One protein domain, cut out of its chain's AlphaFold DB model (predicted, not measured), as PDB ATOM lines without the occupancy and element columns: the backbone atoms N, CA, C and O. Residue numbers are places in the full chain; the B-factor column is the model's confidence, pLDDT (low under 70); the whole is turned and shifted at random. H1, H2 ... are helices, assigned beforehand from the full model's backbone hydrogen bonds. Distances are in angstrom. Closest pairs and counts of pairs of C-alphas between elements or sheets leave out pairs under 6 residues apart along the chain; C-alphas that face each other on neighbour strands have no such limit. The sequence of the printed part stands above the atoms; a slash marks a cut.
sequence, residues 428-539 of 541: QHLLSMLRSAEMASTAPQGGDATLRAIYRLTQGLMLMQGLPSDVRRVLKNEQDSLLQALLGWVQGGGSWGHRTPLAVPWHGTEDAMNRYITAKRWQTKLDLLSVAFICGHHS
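Overview. This is residues 428 to 539 of the 541 residues of the protein "Hypothetical protein" of Noctiluca scintillans (UniProt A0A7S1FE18). The long helix H5 makes the longest axis; H4 crosses its middle, and H1, H2 and H3 gather round its later half. The 112 printed residues include five named helices, H1 to H5 in chain order, and no named strand: all helix, compact, radius of gyration of the C-alphas 15.2 A, spans 46 by 37 by 22 A.

Along the chain. Find C-alpha 510 at (-17.401, -39.915, 13.518); H5 runs 39.9 A to C-alpha 537 at (-46.442, -37.209, -13.782). Look for H4 at residues 479 to 491, H2 at 449 to 462, H1 at 428 to 439 and H3 at 469 to 477.

Arrangement. The hub, H2, touches the other four, for instance H1 at a steep tilt of 60 degrees, closest C-alphas Ala 437 and Ala 453, 5.1 A. H4 touches H5, closest C-alphas Ala 485 and Trp 522, 4.7 A. H1 and H3 are apart. In each helix every O i to N i+4 pair is within hydrogen-bond range.

Size, cuts and confidence. The printed part has no cut. The link H4 to H5 is long. Residues 441 to 447 and 538 to 539 have pLDDT under 70.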
ATOM      1  N   GLN A 428     -32.275 -32.280  -8.696       91.19
ATOM      2  CA  GLN A 428     -32.337 -30.879  -9.139       91.19
ATOM      3  C   GLN A 428     -33.774 -30.409  -9.419       91.19
ATOM      4  O   GLN A 428     -34.160 -29.297  -9.045       91.19
ATOM      5  N   HIS A 429     -34.601 -31.260 -10.034       91.06
ATOM      6  CA  HIS A 429     -35.986 -30.912 -10.358       91.06
ATOM      7  C   HIS A 429     -36.892 -30.873  -9.108       91.06
ATOM      8  O   HIS A 429     -37.798 -30.038  -9.045       91.06
ATOM      9  N   LEU A 430     -36.589 -31.648  -8.051       89.81
ATOM     10  CA  LEU A 430     -37.261 -31.527  -6.742       89.81
ATOM     11  C   LEU A 430     -37.084 -30.118  -6.148       89.81
ATOM     12  O   LEU A 430     -38.046 -29.552  -5.629       89.81
ATOM     13  N   LEU A 431     -35.891 -29.519  -6.272       88.75
ATOM     14  CA  LEU A 431     -35.630 -28.151  -5.804       88.75
ATOM     15  C   LEU A 431     -36.448 -27.113  -6.587       88.75
ATOM     16  O   LEU A 431     -36.970 -26.164  -6.001       88.75
ATOM     17  N   SER A 432     -36.584 -27.302  -7.902       89.19
ATOM     18  CA  SER A 432     -37.383 -26.426  -8.770       89.19
ATOM     19  C   SER A 432     -38.874 -26.466  -8.412       89.19
ATOM     20  O   SER A 432     -39.509 -25.420  -8.233       89.19
ATOM     21  N   MET A 433     -39.426 -27.670  -8.211       88.81
ATOM     22  CA  MET A 433     -40.805 -27.847  -7.741       88.81
ATOM     23  C   MET A 433     -41.027 -27.223  -6.358       88.81
ATOM     24  O   MET A 433     -42.044 -26.566  -6.135       88.81
ATOM     25  N   LEU A 434     -40.066 -27.373  -5.442       88.81
ATOM     26  CA  LEU A 434     -40.142 -26.805  -4.098       88.81
ATOM     27  C   LEU A 434     -40.153 -25.269  -4.116       88.81
ATOM     28  O   LEU A 434     -41.068 -24.673  -3.553       88.81
ATOM     29  N   ARG A 435     -39.229 -24.627  -4.842       87.06
ATOM     30  CA  ARG A 435     -39.213 -23.159  -5.025       87.06
ATOM     31  C   ARG A 435     -40.504 -22.643  -5.668       87.06
ATOM     32  O   ARG A 435     -41.025 -21.598  -5.283       87.06
ATOM     33  N   SER A 436     -41.063 -23.396  -6.614       86.25
ATOM     34  CA  SER A 436     -42.359 -23.076  -7.226       86.25
ATOM     35  C   SER A 436     -43.506 -23.150  -6.207       86.25
ATOM     36  O   SER A 436     -44.359 -22.262  -6.159       86.25
ATOM     37  N   ALA A 437     -43.498 -24.160  -5.330       84.75
ATOM     38  CA  ALA A 437     -44.463 -24.296  -4.241       84.75
ATOM     39  C   ALA A 437     -44.304 -23.209  -3.157       84.75
ATOM     40  O   ALA A 437     -45.312 -22.771  -2.598       84.75
ATOM     41  N   GLU A 438     -43.085 -22.736  -2.879       83.94
ATOM     42  CA  GLU A 438     -42.819 -21.586  -1.999       83.94
ATOM     43  C   GLU A 438     -43.405 -20.292  -2.574       83.94
ATOM     44  O   GLU A 438     -44.156 -19.600  -1.883       83.94
ATOM     45  N   MET A 439     -43.156 -20.001  -3.856       82.75
ATOM     46  CA  MET A 439     -43.723 -18.828  -4.540       82.75
ATOM     47  C   MET A 439     -45.260 -18.863  -4.597       82.75
ATOM     48  O   MET A 439     -45.907 -17.828  -4.459       82.75
ATOM     49  N   ALA A 440     -45.868 -20.049  -4.707       77.75
ATOM     50  CA  ALA A 440     -47.320 -20.243  -4.600       77.75
ATOM     51  C   ALA A 440     -47.861 -20.220  -3.145       77.75
ATOM     52  O   ALA A 440     -49.052 -20.453  -2.904       77.75
ATOM     53  N   SER A 441     -47.008 -19.977  -2.144       67.00
ATOM     54  CA  SER A 441     -47.343 -19.999  -0.710       67.00
ATOM     55  C   SER A 441     -47.342 -18.609  -0.057       67.00
ATOM     56  O   SER A 441     -47.018 -18.481   1.123       67.00
ATOM     57  N   THR A 442     -47.789 -17.575  -0.775       58.91
ATOM     58  CA  THR A 442     -47.920 -16.171  -0.309       58.91
ATOM     59  C   THR A 442     -49.030 -15.918   0.731       58.91
ATOM     60  O   THR A 442     -49.419 -14.776   0.974       58.91
ATOM     61  N   ALA A 443     -49.565 -16.961   1.373       57.00
ATOM     62  CA  ALA A 443     -50.632 -16.825   2.363       57.00
ATOM     63  C   ALA A 443     -50.109 -16.198   3.679       57.00
ATOM     64  O   ALA A 443     -49.095 -16.663   4.200       57.00
ATOM     65  N   PRO A 444     -50.819 -15.225   4.289       54.66
ATOM     66  CA  PRO A 444     -50.355 -14.467   5.462       54.66
ATOM     67  C   PRO A 444     -50.440 -15.244   6.795       54.66
ATOM     68  O   PRO A 444     -50.595 -14.655   7.862       54.66
ATOM     69  N   GLN A 445     -50.382 -16.576   6.757       55.62
ATOM     70  CA  GLN A 445     -50.442 -17.416   7.953       55.62
ATOM     71  C   GLN A 445     -49.040 -17.577   8.551       55.62
ATOM     72  O   GLN A 445     -48.125 -18.073   7.891       55.62
ATOM     73  N   GLY A 446     -48.869 -17.168   9.811       53.53
ATOM     74  CA  GLY A 446     -47.589 -17.239  10.519       53.53
ATOM     75  C   GLY A 446     -47.014 -18.658  10.538       53.53
ATOM     76  O   GLY A 446     -47.666 -19.595  10.988       53.53
ATOM     77  N   GLY A 447     -45.801 -18.811  10.010       65.25
ATOM     78  CA  GLY A 447     -45.098 -20.088   9.882       65.25
ATOM     79  C   GLY A 447     -44.094 -20.052   8.730       65.25
ATOM     80  O   GLY A 447     -44.204 -19.208   7.836       65.25
ATOM     81  N   ASP A 448     -43.127 -20.963   8.756       82.19
ATOM     82  CA  ASP A 448     -42.094 -21.085   7.725       82.19
ATOM     83  C   ASP A 448     -42.708 -21.487   6.368       82.19
ATOM     84  O   ASP A 448     -43.463 -22.462   6.264       82.19
ATOM     85  N   ALA A 449     -42.404 -20.713   5.325       82.25
ATOM     86  CA  ALA A 449     -42.856 -20.986   3.963       82.25
ATOM     87  C   ALA A 449     -42.241 -22.281   3.410       82.25
ATOM     88  O   ALA A 449     -42.948 -23.044   2.748       82.25
ATOM     89  N   THR A 450     -40.986 -22.562   3.772       85.00
ATOM     90  CA  THR A 450     -40.213 -23.749   3.380       85.00
ATOM     91  C   THR A 450     -40.925 -25.024   3.829       85.00
ATOM     92  O   THR A 450     -41.250 -25.891   3.019       85.00
ATOM     93  N   LEU A 451     -41.275 -25.116   5.119       87.06
ATOM     94  CA  LEU A 451     -41.986 -26.272   5.683       87.06
ATOM     95  C   LEU A 451     -43.359 -26.494   5.034       87.06
ATOM     96  O   LEU A 451     -43.744 -27.637   4.777       87.06
ATOM     97  N   ARG A 452     -44.092 -25.419   4.714       86.62
ATOM     98  CA  ARG A 452     -45.365 -25.527   3.983       86.62
ATOM     99  C   ARG A 452     -45.171 -26.019   2.551       86.62
ATOM    100  O   ARG A 452     -45.977 -26.829   2.097       86.62
ATOM    101  N   ALA A 453     -44.135 -25.559   1.854       88.38
ATOM    102  CA  ALA A 453     -43.812 -26.011   0.505       88.38
ATOM    103  C   ALA A 453     -43.390 -27.489   0.487       88.38
ATOM    104  O   ALA A 453     -43.930 -28.255  -0.308       88.38
ATOM    105  N   ILE A 454     -42.538 -27.917   1.426       90.31
ATOM    106  CA  ILE A 454     -42.155 -29.325   1.641       90.31
ATOM    107  C   ILE A 454     -43.396 -30.199   1.867       90.31
ATOM    108  O   ILE A 454     -43.562 -31.228   1.207       90.31
ATOM    109  N   TYR A 455     -44.301 -29.782   2.759       89.56
ATOM    110  CA  TYR A 455     -45.529 -30.530   3.041       89.56
ATOM    111  C   TYR A 455     -46.459 -30.602   1.819       89.56
ATOM    112  O   TYR A 455     -46.962 -31.677   1.494       89.56
ATOM    113  N   ARG A 456     -46.651 -29.482   1.104       88.06
ATOM    114  CA  ARG A 456     -47.446 -29.415  -0.136       88.06
ATOM    115  C   ARG A 456     -46.871 -30.307  -1.237       88.06
ATOM    116  O   ARG A 456     -47.636 -31.033  -1.859       88.06
ATOM    117  N   LEU A 457     -45.554 -30.286  -1.447       89.81
ATOM    118  CA  LEU A 457     -44.867 -31.126  -2.430       89.81
ATOM    119  C   LEU A 457     -45.028 -32.611  -2.091       89.81
ATOM    120  O   LEU A 457     -45.453 -33.392  -2.936       89.81
ATOM    121  N   THR A 458     -44.762 -32.989  -0.838       89.25
ATOM    122  CA  THR A 458     -44.865 -34.384  -0.379       89.25
ATOM    123  C   THR A 458     -46.299 -34.905  -0.519       89.25
ATOM    124  O   THR A 458     -46.511 -35.958  -1.113       89.25
ATOM    125  N   GLN A 459     -47.299 -34.141  -0.061       88.38
ATOM    126  CA  GLN A 459     -48.715 -34.490  -0.228       88.38
ATOM    127  C   GLN A 459     -49.136 -34.544  -1.702       88.38
ATOM    128  O   GLN A 459     -49.832 -35.472  -2.101       88.38
ATOM    129  N   GLY A 460     -48.698 -33.588  -2.527       87.56
ATOM    130  CA  GLY A 460     -48.981 -33.572  -3.963       87.56
ATOM    131  C   GLY A 460     -48.465 -34.827  -4.664       87.56
ATOM    132  O   GLY A 460     -49.228 -35.488  -5.364       87.56
ATOM    133  N   LEU A 461     -47.211 -35.209  -4.393       87.88
ATOM    134  CA  LEU A 461     -46.611 -36.444  -4.904       87.88
ATOM    135  C   LEU A 461     -47.347 -37.694  -4.394       87.88
ATOM    136  O   LEU A 461     -47.589 -38.599  -5.182       87.88
ATOM    137  N   MET A 462     -47.762 -37.739  -3.122       86.69
ATOM    138  CA  MET A 462     -48.529 -38.858  -2.539       86.69
ATOM    139  C   MET A 462     -49.949 -39.014  -3.105       86.69
ATOM    140  O   MET A 462     -50.488 -40.123  -3.101       86.69
ATOM    141  N   LEU A 463     -50.563 -37.918  -3.554       87.38
ATOM    142  CA  LEU A 463     -51.925 -37.876  -4.093       87.38
ATOM    143  C   LEU A 463     -51.985 -38.032  -5.620       87.38
ATOM    144  O   LEU A 463     -53.083 -38.025  -6.184       87.38
ATOM    145  N   MET A 464     -50.843 -38.188  -6.298       86.06
ATOM    146  CA  MET A 464     -50.830 -38.400  -7.744       86.06
ATOM    147  C   MET A 464     -51.542 -39.696  -8.144       86.06
ATOM    148  O   MET A 464     -51.463 -40.734  -7.478       86.06
ATOM    149  N   GLN A 465     -52.243 -39.627  -9.272       81.69
ATOM    150  CA  GLN A 465     -52.896 -40.786  -9.865       81.69
ATOM    151  C   GLN A 465     -51.849 -41.713 -10.507       81.69
ATOM    152  O   GLN A 465     -50.697 -41.338 -10.711       81.69
ATOM    153  N   GLY A 466     -52.217 -42.971 -10.756       80.69
ATOM    154  CA  GLY A 466     -51.320 -43.946 -11.390       80.69
ATOM    155  C   GLY A 466     -50.165 -44.488 -10.531       80.69
ATOM    156  O   GLY A 466     -49.480 -45.396 -10.990       80.69
ATOM    157  N   LEU A 467     -49.960 -44.016  -9.293       87.75
ATOM    158  CA  LEU A 467     -48.898 -44.535  -8.417       87.75
ATOM    159  C   LEU A 467     -49.026 -46.053  -8.154       87.75
ATOM    160  O   LEU A 467     -50.087 -46.478  -7.664       87.75
ATOM    161  N   PRO A 468     -47.947 -46.839  -8.357       88.06
ATOM    162  CA  PRO A 468     -47.858 -48.242  -7.963       88.06
ATOM    163  C   PRO A 468     -48.199 -48.487  -6.484       88.06
ATOM    164  O   PRO A 468     -48.061 -47.612  -5.622       88.06
ATOM    165  N   SER A 469     -48.697 -49.687  -6.177       88.94
ATOM    166  CA  SER A 469     -49.232 -50.024  -4.849       88.94
ATOM    167  C   SER A 469     -48.143 -50.160  -3.779       88.94
ATOM    168  O   SER A 469     -48.360 -49.779  -2.626       88.94
ATOM    169  N   ASP A 470     -46.963 -50.638  -4.165       90.19
ATOM    170  CA  ASP A 470     -45.737 -50.651  -3.374       90.19
ATOM    171  C   ASP A 470     -45.279 -49.223  -3.045       90.19
ATOM    172  O   ASP A 470     -45.136 -48.904  -1.864       90.19
ATOM    173  N   VAL A 471     -45.166 -48.341  -4.046       91.62
ATOM    174  CA  VAL A 471     -44.763 -46.932  -3.876       91.62
ATOM    175  C   VAL A 471     -45.721 -46.205  -2.939       91.62
ATOM    176  O   VAL A 471     -45.295 -45.608  -1.952       91.62
ATOM    177  N   ARG A 472     -47.032 -46.322  -3.179       91.81
ATOM    178  CA  ARG A 472     -48.078 -45.699  -2.351       91.81
ATOM    179  C   ARG A 472     -48.028 -46.169  -0.895       91.81
ATOM    180  O   ARG A 472     -48.226 -45.370   0.020       91.81
ATOM    181  N   ARG A 473     -47.758 -47.460  -0.671       92.56
ATOM    182  CA  ARG A 473     -47.588 -48.047   0.666       92.56
ATOM    183  C   ARG A 473     -46.338 -47.504   1.358       92.56
ATOM    184  O   ARG A 473     -46.430 -47.121   2.520       92.56
ATOM    185  N   VAL A 474     -45.194 -47.460   0.671       91.56
ATOM    186  CA  VAL A 474     -43.938 -46.972   1.263       91.56
ATOM    187  C   VAL A 474     -44.030 -45.472   1.557       91.56
ATOM    188  O   VAL A 474     -43.763 -45.084   2.686       91.56
ATOM    189  N   LEU A 475     -44.515 -44.648   0.619       92.56
ATOM    190  CA  LEU A 475     -44.734 -43.208   0.828       92.56
ATOM    191  C   LEU A 475     -45.589 -42.914   2.070       92.56
ATOM    192  O   LEU A 475     -45.250 -42.036   2.859       92.56
ATOM    193  N   LYS A 476     -46.683 -43.663   2.269       91.69
ATOM    194  CA  LYS A 476     -47.552 -43.513   3.445       91.69
ATOM    195  C   LYS A 476     -46.846 -43.894   4.751       91.69
ATOM    196  O   LYS A 476     -47.062 -43.241   5.765       91.69
ATOM    197  N   ASN A 477     -46.037 -44.951   4.733       93.06
ATOM    198  CA  ASN A 477     -45.331 -45.437   5.921       93.06
ATOM    199  C   ASN A 477     -44.106 -44.578   6.283       93.06
ATOM    200  O   ASN A 477     -43.672 -44.590   7.428       93.06
ATOM    201  N   GLU A 478     -43.545 -43.856   5.313       93.50
ATOM    202  CA  GLU A 478     -42.285 -43.108   5.425       93.50
ATOM    203  C   GLU A 478     -42.487 -41.586   5.431       93.50
ATOM    204  O   GLU A 478     -41.524 -40.841   5.266       93.50
ATOM    205  N   GLN A 479     -43.724 -41.108   5.603       91.56
ATOM    206  CA  GLN A 479     -44.081 -39.693   5.465       91.56
ATOM    207  C   GLN A 479     -43.199 -38.770   6.325       91.56
ATOM    208  O   GLN A 479     -42.658 -37.794   5.807       91.56
ATOM    209  N   ASP A 480     -42.984 -39.097   7.600       92.12
ATOM    210  CA  ASP A 480     -42.150 -38.283   8.496       92.12
ATOM    211  C   ASP A 480     -40.664 -38.318   8.090       92.12
ATOM    212  O   ASP A 480     -40.001 -37.278   8.056       92.12
ATOM    213  N   SER A 481     -40.157 -39.488   7.682       94.00
ATOM    214  CA  SER A 481     -38.798 -39.661   7.142       94.00
ATOM    215  C   SER A 481     -38.571 -38.842   5.865       94.00
ATOM    216  O   SER A 481     -37.483 -38.301   5.663       94.00
ATOM    217  N   LEU A 482     -39.583 -38.757   4.995       94.56
ATOM    218  CA  LEU A 482     -39.559 -37.986   3.747       94.56
ATOM    219  C   LEU A 482     -39.523 -36.481   4.031       94.56
ATOM    220  O   LEU A 482     -38.698 -35.772   3.454       94.56
ATOM    221  N   LEU A 483     -40.359 -36.006   4.961       93.50
ATOM    222  CA  LEU A 483     -40.358 -34.611   5.409       93.50
ATOM    223  C   LEU A 483     -39.010 -34.228   6.042       93.50
ATOM    224  O   LEU A 483     -38.468 -33.170   5.725       93.50
ATOM    225  N   GLN A 484     -38.437 -35.097   6.885       94.12
ATOM    226  CA  GLN A 484     -37.122 -34.877   7.495       94.12
ATOM    227  C   GLN A 484     -35.995 -34.841   6.449       94.12
ATOM    228  O   GLN A 484     -35.135 -33.963   6.512       94.12
ATOM    229  N   ALA A 485     -36.005 -35.766   5.482       95.44
ATOM    230  CA  ALA A 485     -35.008 -35.829   4.416       95.44
ATOM    231  C   ALA A 485     -35.056 -34.598   3.500       95.44
ATOM    232  O   ALA A 485     -34.018 -33.988   3.241       95.44
ATOM    233  N   LEU A 486     -36.255 -34.190   3.065       94.00
ATOM    234  CA  LEU A 486     -36.446 -32.966   2.284       94.00
ATOM    235  C   LEU A 486     -35.987 -31.730   3.059       94.00
ATOM    236  O   LEU A 486     -35.244 -30.923   2.511       94.00
ATOM    237  N   LEU A 487     -36.380 -31.587   4.328       92.69
ATOM    238  CA  LEU A 487     -35.985 -30.442   5.149       92.69
ATOM    239  C   LEU A 487     -34.462 -30.345   5.302       92.69
ATOM    240  O   LEU A 487     -33.895 -29.276   5.084       92.69
ATOM    241  N   GLY A 488     -33.798 -31.454   5.633       91.19
ATOM    242  CA  GLY A 488     -32.346 -31.494   5.795       91.19
ATOM    243  C   GLY A 488     -31.579 -31.198   4.501       91.19
ATOM    244  O   GLY A 488     -30.580 -30.481   4.520       91.19
ATOM    245  N   TRP A 489     -32.073 -31.688   3.362       93.81
ATOM    246  CA  TRP A 489     -31.487 -31.429   2.044       93.81
ATOM    247  C   TRP A 489     -31.732 -29.989   1.550       93.81
ATOM    248  O   TRP A 489     -30.822 -29.349   1.019       93.81
ATOM    249  N   VAL A 490     -32.917 -29.419   1.800       91.81
ATOM    250  CA  VAL A 490     -33.227 -28.006   1.500       91.81
ATOM    251  C   VAL A 490     -32.403 -27.053   2.368       91.81
ATOM    252  O   VAL A 490     -31.906 -26.051   1.859       91.81
ATOM    253  N   GLN A 491     -32.161 -27.385   3.642       88.75
ATOM    254  CA  GLN A 491     -31.227 -26.641   4.502       88.75
ATOM    255  C   GLN A 491     -29.777 -26.680   3.980       88.75
ATOM    256  O   GLN A 491     -29.018 -25.743   4.217       88.75
ATOM    257  N   GLY A 492     -29.407 -27.711   3.212       85.56
ATOM    258  CA  GLY A 492     -28.175 -27.777   2.416       85.56
ATOM    259  C   GLY A 492     -28.227 -27.009   1.085       85.56
ATOM    260  O   GLY A 492     -27.361 -27.203   0.232       85.56
ATOM    261  N   GLY A 493     -29.243 -26.171   0.862       86.69
ATOM    262  CA  GLY A 493     -29.446 -25.407  -0.372       86.69
ATOM    263  C   GLY A 493     -30.027 -26.214  -1.539       86.69
ATOM    264  O   GLY A 493     -29.978 -25.744  -2.675       86.69
ATOM    265  N   GLY A 494     -30.555 -27.418  -1.284       86.94
ATOM    266  CA  GLY A 494     -30.882 -28.391  -2.332       86.94
ATOM    267  C   GLY A 494     -29.648 -29.140  -2.843       86.94
ATOM    268  O   GLY A 494     -29.575 -29.520  -4.008       86.94
ATOM    269  N   SER A 495     -28.650 -29.307  -1.974       90.00
ATOM    270  CA  SER A 495     -27.413 -30.035  -2.238       90.00
ATOM    271  C   SER A 495     -26.960 -30.771  -0.977       90.00
ATOM    272  O   SER A 495     -27.444 -30.501   0.128       90.00
ATOM    273  N   TRP A 496     -26.011 -31.695  -1.113       89.88
ATOM    274  CA  TRP A 496     -25.324 -32.253   0.048       89.88
ATOM    275  C   TRP A 496     -24.498 -31.138   0.700       89.88
ATOM    276  O   TRP A 496     -23.582 -30.596   0.085       89.88
ATOM    277  N   GLY A 497     -24.861 -30.750   1.928       84.69
ATOM    278  CA  GLY A 497     -24.246 -29.605   2.604       84.69
ATOM    279  C   GLY A 497     -22.721 -29.730   2.686       84.69
ATOM    280  O   GLY A 497     -22.201 -30.820   2.885       84.69
ATOM    281  N   HIS A 498     -22.000 -28.613   2.589       85.94
ATOM    282  CA  HIS A 498     -20.555 -28.554   2.272       85.94
ATOM    283  C   HIS A 498     -19.601 -29.277   3.253       85.94
ATOM    284  O   HIS A 498     -18.404 -29.353   3.002       85.94
ATOM    285  N   ARG A 499     -20.108 -29.759   4.395       87.69
ATOM    286  CA  ARG A 499     -19.372 -30.551   5.402       87.69
ATOM    287  C   ARG A 499     -19.682 -32.051   5.346       87.69
ATOM    288  O   ARG A 499     -19.150 -32.809   6.150       87.69
ATOM    289  N   THR A 500     -20.584 -32.469   4.468       91.69
ATOM    290  CA  THR A 500     -20.946 -33.867   4.243       91.69
ATOM    291  C   THR A 500     -19.981 -34.445   3.209       91.69
ATOM    292  O   THR A 500     -19.947 -33.936   2.087       91.69
ATOM    293  N   PRO A 501     -19.196 -35.484   3.547       90.75
ATOM    294  CA  PRO A 501     -18.370 -36.187   2.571       90.75
ATOM    295  C   PRO A 501     -19.225 -36.720   1.423       90.75
ATOM    296  O   PRO A 501     -20.344 -37.175   1.651       90.75
ATOM    297  N   LEU A 502     -18.711 -36.668   0.194       89.44
ATOM    298  CA  LEU A 502     -19.428 -37.189  -0.974       89.44
ATOM    299  C   LEU A 502     -19.188 -38.691  -1.189       89.44
ATOM    300  O   LEU A 502     -20.046 -39.346  -1.768       89.44
ATOM    301  N   ALA A 503     -18.087 -39.233  -0.662       87.56
ATOM    302  CA  ALA A 503     -17.766 -40.660  -0.600       87.56
ATOM    303  C   ALA A 503     -17.652 -41.129   0.866       87.56
ATOM    304  O   ALA A 503     -17.620 -40.301   1.782       87.56
ATOM    305  N   VAL A 504     -17.584 -42.448   1.090       86.06
ATOM    306  CA  VAL A 504     -17.456 -43.048   2.433       86.06
ATOM    307  C   VAL A 504     -16.163 -42.562   3.114       86.06
ATOM    308  O   VAL A 504     -15.073 -42.823   2.608       86.06
ATOM    309  N   PRO A 505     -16.230 -41.883   4.274       86.62
ATOM    310  CA  PRO A 505     -15.045 -41.330   4.922       86.62
ATOM    311  C   PRO A 505     -14.368 -42.379   5.825       86.62
ATOM    312  O   PRO A 505     -14.421 -42.263   7.049       86.62
ATOM    313  N   TRP A 506     -13.734 -43.401   5.238       82.12
ATOM    314  CA  TRP A 506     -13.127 -44.540   5.961       82.12
ATOM    315  C   TRP A 506     -12.144 -44.145   7.078       82.12
ATOM    316  O   TRP A 506     -12.102 -44.791   8.122       82.12
ATOM    317  N   HIS A 507     -11.397 -43.054   6.885       86.25
ATOM    318  CA  HIS A 507     -10.464 -42.482   7.870       86.25
ATOM    319  C   HIS A 507     -10.931 -41.122   8.425       86.25
ATOM    320  O   HIS A 507     -10.143 -40.357   8.978       86.25
ATOM    321  N   GLY A 508     -12.212 -40.788   8.244       86.94
ATOM    322  CA  GLY A 508     -12.796 -39.531   8.708       86.94
ATOM    323  C   GLY A 508     -13.207 -39.543  10.180       86.94
ATOM    324  O   GLY A 508     -13.120 -40.545  10.886       86.94
ATOM    325  N   THR A 509     -13.702 -38.397  10.648       93.44
ATOM    326  CA  THR A 509     -14.285 -38.284  11.991       93.44
ATOM    327  C   THR A 509     -15.646 -38.979  12.069       93.44
ATOM    328  O   THR A 509     -16.356 -39.113  11.070       93.44
ATOM    329  N   GLU A 510     -16.067 -39.348  13.281       93.88
ATOM    330  CA  GLU A 510     -17.401 -39.915  13.518       93.88
ATOM    331  C   GLU A 510     -18.525 -38.972  13.038       93.88
ATOM    332  O   GLU A 510     -19.507 -39.423  12.458       93.88
ATOM    333  N   ASP A 511     -18.361 -37.650  13.188       95.00
ATOM    334  CA  ASP A 511     -19.291 -36.647  12.644       95.00
ATOM    335  C   ASP A 511     -19.350 -36.685  11.105       95.00
ATOM    336  O   ASP A 511     -20.437 -36.648  10.532       95.00
ATOM    337  N   ALA A 512     -18.210 -36.826  10.420       92.56
ATOM    338  CA  ALA A 512     -18.168 -36.956   8.963       92.56
ATOM    339  C   ALA A 512     -18.871 -38.241   8.484       92.56
ATOM    340  O   ALA A 512     -19.672 -38.192   7.546       92.56
ATOM    341  N   MET A 513     -18.642 -39.367   9.169       93.81
ATOM    342  CA  MET A 513     -19.322 -40.639   8.898       93.81
ATOM    343  C   MET A 513     -20.835 -40.546   9.163       93.81
ATOM    344  O   MET A 513     -21.640 -40.933   8.318       93.81
ATOM    345  N   ASN A 514     -21.247 -39.954  10.287       94.69
ATOM    346  CA  ASN A 514     -22.657 -39.757  10.628       94.69
ATOM    347  C   ASN A 514     -23.379 -38.829   9.632       94.69
ATOM    348  O   ASN A 514     -24.524 -39.108   9.258       94.69
ATOM    349  N   ARG A 515     -22.717 -37.766   9.146       94.31
ATOM    350  CA  ARG A 515     -23.225 -36.918   8.049       94.31
ATOM    351  C   ARG A 515     -23.412 -37.718   6.764       94.31
ATOM    352  O   ARG A 515     -24.486 -37.636   6.173       94.31
ATOM    353  N   TYR A 516     -22.412 -38.507   6.363       94.44
ATOM    354  CA  TYR A 516     -22.480 -39.350   5.167       94.44
ATOM    355  C   TYR A 516     -23.634 -40.362   5.245       94.44
ATOM    356  O   TYR A 516     -24.493 -40.389   4.365       94.44
ATOM    357  N   ILE A 517     -23.731 -41.128   6.340       94.12
ATOM    358  CA  ILE A 517     -24.808 -42.110   6.564       94.12
ATOM    359  C   ILE A 517     -26.185 -41.431   6.552       94.12
ATOM    360  O   ILE A 517     -27.135 -41.957   5.968       94.12
ATOM    361  N   THR A 518     -26.309 -40.255   7.171       95.31
ATOM    362  CA  THR A 518     -27.562 -39.484   7.187       95.31
ATOM    363  C   THR A 518     -27.944 -39.017   5.783       95.31
ATOM    364  O   THR A 518     -29.084 -39.213   5.367       95.31
ATOM    365  N   ALA A 519     -26.991 -38.481   5.019       95.62
ATOM    366  CA  ALA A 519     -27.209 -38.062   3.641       95.62
ATOM    367  C   ALA A 519     -27.554 -39.241   2.716       95.62
ATOM    368  O   ALA A 519     -28.495 -39.124   1.936       95.62
ATOM    369  N   LYS A 520     -26.904 -40.406   2.858       95.00
ATOM    370  CA  LYS A 520     -27.264 -41.625   2.110       95.00
ATOM    371  C   LYS A 520     -28.678 -42.103   2.441       95.00
ATOM    372  O   LYS A 520     -29.444 -42.429   1.536       95.00
ATOM    373  N   ARG A 521     -29.075 -42.075   3.720       94.69
ATOM    374  CA  ARG A 521     -30.468 -42.348   4.121       94.69
ATOM    375  C   ARG A 521     -31.431 -41.365   3.459       94.69
ATOM    376  O   ARG A 521     -32.427 -41.810   2.897       94.69
ATOM    377  N   TRP A 522     -31.133 -40.066   3.468       96.25
ATOM    378  CA  TRP A 522     -31.952 -39.056   2.789       96.25
ATOM    379  C   TRP A 522     -32.013 -39.270   1.273       96.25
ATOM    380  O   TRP A 522     -33.107 -39.189   0.724       96.25
ATOM    381  N   GLN A 523     -30.910 -39.644   0.616       95.94
ATOM    382  CA  GLN A 523     -30.868 -39.964  -0.816       95.94
ATOM    383  C   GLN A 523     -31.931 -41.009  -1.180       95.94
ATOM    384  O   GLN A 523     -32.772 -40.736  -2.029       95.94
ATOM    385  N   THR A 524     -32.018 -42.119  -0.436       95.12
ATOM    386  CA  THR A 524     -33.053 -43.148  -0.683       95.12
ATOM    387  C   THR A 524     -34.498 -42.652  -0.518       95.12
ATOM    388  O   THR A 524     -35.421 -43.219  -1.107       95.12
ATOM    389  N   LYS A 525     -34.725 -41.593   0.273       96.31
ATOM    390  CA  LYS A 525     -36.043 -40.956   0.436       96.31
ATOM    391  C   LYS A 525     -36.335 -39.987  -0.715       96.31
ATOM    392  O   LYS A 525     -37.453 -39.984  -1.222       96.31
ATOM    393  N   LEU A 526     -35.340 -39.228  -1.179       95.81
ATOM    394  CA  LEU A 526     -35.453 -38.396  -2.387       95.81
ATOM    395  C   LEU A 526     -35.648 -39.256  -3.652       95.81
ATOM    396  O   LEU A 526     -36.412 -38.889  -4.544       95.81
ATOM    397  N   ASP A 527     -35.050 -40.445  -3.696       96.25
ATOM    398  CA  ASP A 527     -35.266 -41.433  -4.757       96.25
ATOM    399  C   ASP A 527     -36.699 -41.972  -4.753       96.25
ATOM    400  O   ASP A 527     -37.315 -42.073  -5.810       96.25
ATOM    401  N   LEU A 528     -37.294 -42.226  -3.582       95.19
ATOM    402  CA  LEU A 528     -38.709 -42.598  -3.482       95.19
ATOM    403  C   LEU A 528     -39.646 -41.485  -3.995       95.19
ATOM    404  O   LEU A 528     -40.640 -41.781  -4.659       95.19
ATOM    405  N   LEU A 529     -39.322 -40.212  -3.737       94.69
ATOM    406  CA  LEU A 529     -40.039 -39.075  -4.336       94.69
ATOM    407  C   LEU A 529     -39.821 -38.997  -5.854       94.69
ATOM    408  O   LEU A 529     -40.723 -38.580  -6.579       94.69
ATOM    409  N   SER A 530     -38.659 -39.438  -6.336       94.38
ATOM    410  CA  SER A 530     -38.347 -39.523  -7.764       94.38
ATOM    411  C   SER A 530     -39.149 -40.624  -8.456       94.38
ATOM    412  O   SER A 530     -39.755 -40.358  -9.489       94.38
ATOM    413  N   VAL A 531     -39.281 -41.809  -7.844       94.00
ATOM    414  CA  VAL A 531     -40.227 -42.843  -8.303       94.00
ATOM    415  C   VAL A 531     -41.655 -42.296  -8.320       94.00
ATOM    416  O   VAL A 531     -42.362 -42.465  -9.308       94.00
ATOM    417  N   ALA A 532     -42.085 -41.613  -7.252       92.94
ATOM    418  CA  ALA A 532     -43.429 -41.045  -7.176       92.94
ATOM    419  C   ALA A 532     -43.695 -40.060  -8.325       92.94
ATOM    420  O   ALA A 532     -44.709 -40.188  -9.013       92.94
ATOM    421  N   PHE A 533     -42.763 -39.131  -8.571       92.31
ATOM    422  CA  PHE A 533     -42.816 -38.193  -9.692       92.31
ATOM    423  C   PHE A 533     -42.909 -38.918 -11.037       92.31
ATOM    424  O   PHE A 533     -43.867 -38.698 -11.773       92.31
ATOM    425  N   ILE A 534     -41.967 -39.816 -11.338       91.19
ATOM    426  CA  ILE A 534     -41.884 -40.498 -12.636       91.19
ATOM    427  C   ILE A 534     -43.141 -41.349 -12.885       91.19
ATOM    428  O   ILE A 534     -43.735 -41.296 -13.961       91.19
ATOM    429  N   CYS A 535     -43.626 -42.087 -11.882       87.69
ATOM    430  CA  CYS A 535     -44.832 -42.897 -12.037       87.69
ATOM    431  C   CYS A 535     -46.124 -42.066 -12.169       87.69
ATOM    432  O   CYS A 535     -47.048 -42.493 -12.862       87.69
ATOM    433  N   GLY A 536     -46.220 -40.915 -11.493       81.44
ATOM    434  CA  GLY A 536     -47.452 -40.122 -11.444       81.44
ATOM    435  C   GLY A 536     -47.542 -38.984 -12.465       81.44
ATOM    436  O   GLY A 536     -48.637 -38.715 -12.958       81.44
ATOM    437  N   HIS A 537     -46.434 -38.342 -12.845       73.19
ATOM    438  CA  HIS A 537     -46.442 -37.209 -13.782       73.19
ATOM    439  C   HIS A 537     -46.901 -37.629 -15.186       73.19
ATOM    440  O   HIS A 537     -47.710 -36.954 -15.816       73.19
ATOM    441  N   HIS A 538     -46.493 -38.820 -15.627       60.69
ATOM    442  CA  HIS A 538     -46.945 -39.403 -16.891       60.69
ATOM    443  C   HIS A 538     -48.385 -39.957 -16.845       60.69
ATOM    444  O   HIS A 538     -48.828 -40.557 -17.816       60.69
ATOM    445  N   SER A 539     -49.136 -39.782 -15.746       50.56
ATOM    446  CA  SER A 539     -50.553 -40.185 -15.663       50.56
ATOM    447  C   SER A 539     -51.558 -39.133 -16.143       50.56
ATOM    448  O   SER A 539     -52.733 -39.458 -16.291       50.56
TER     449      SER A 539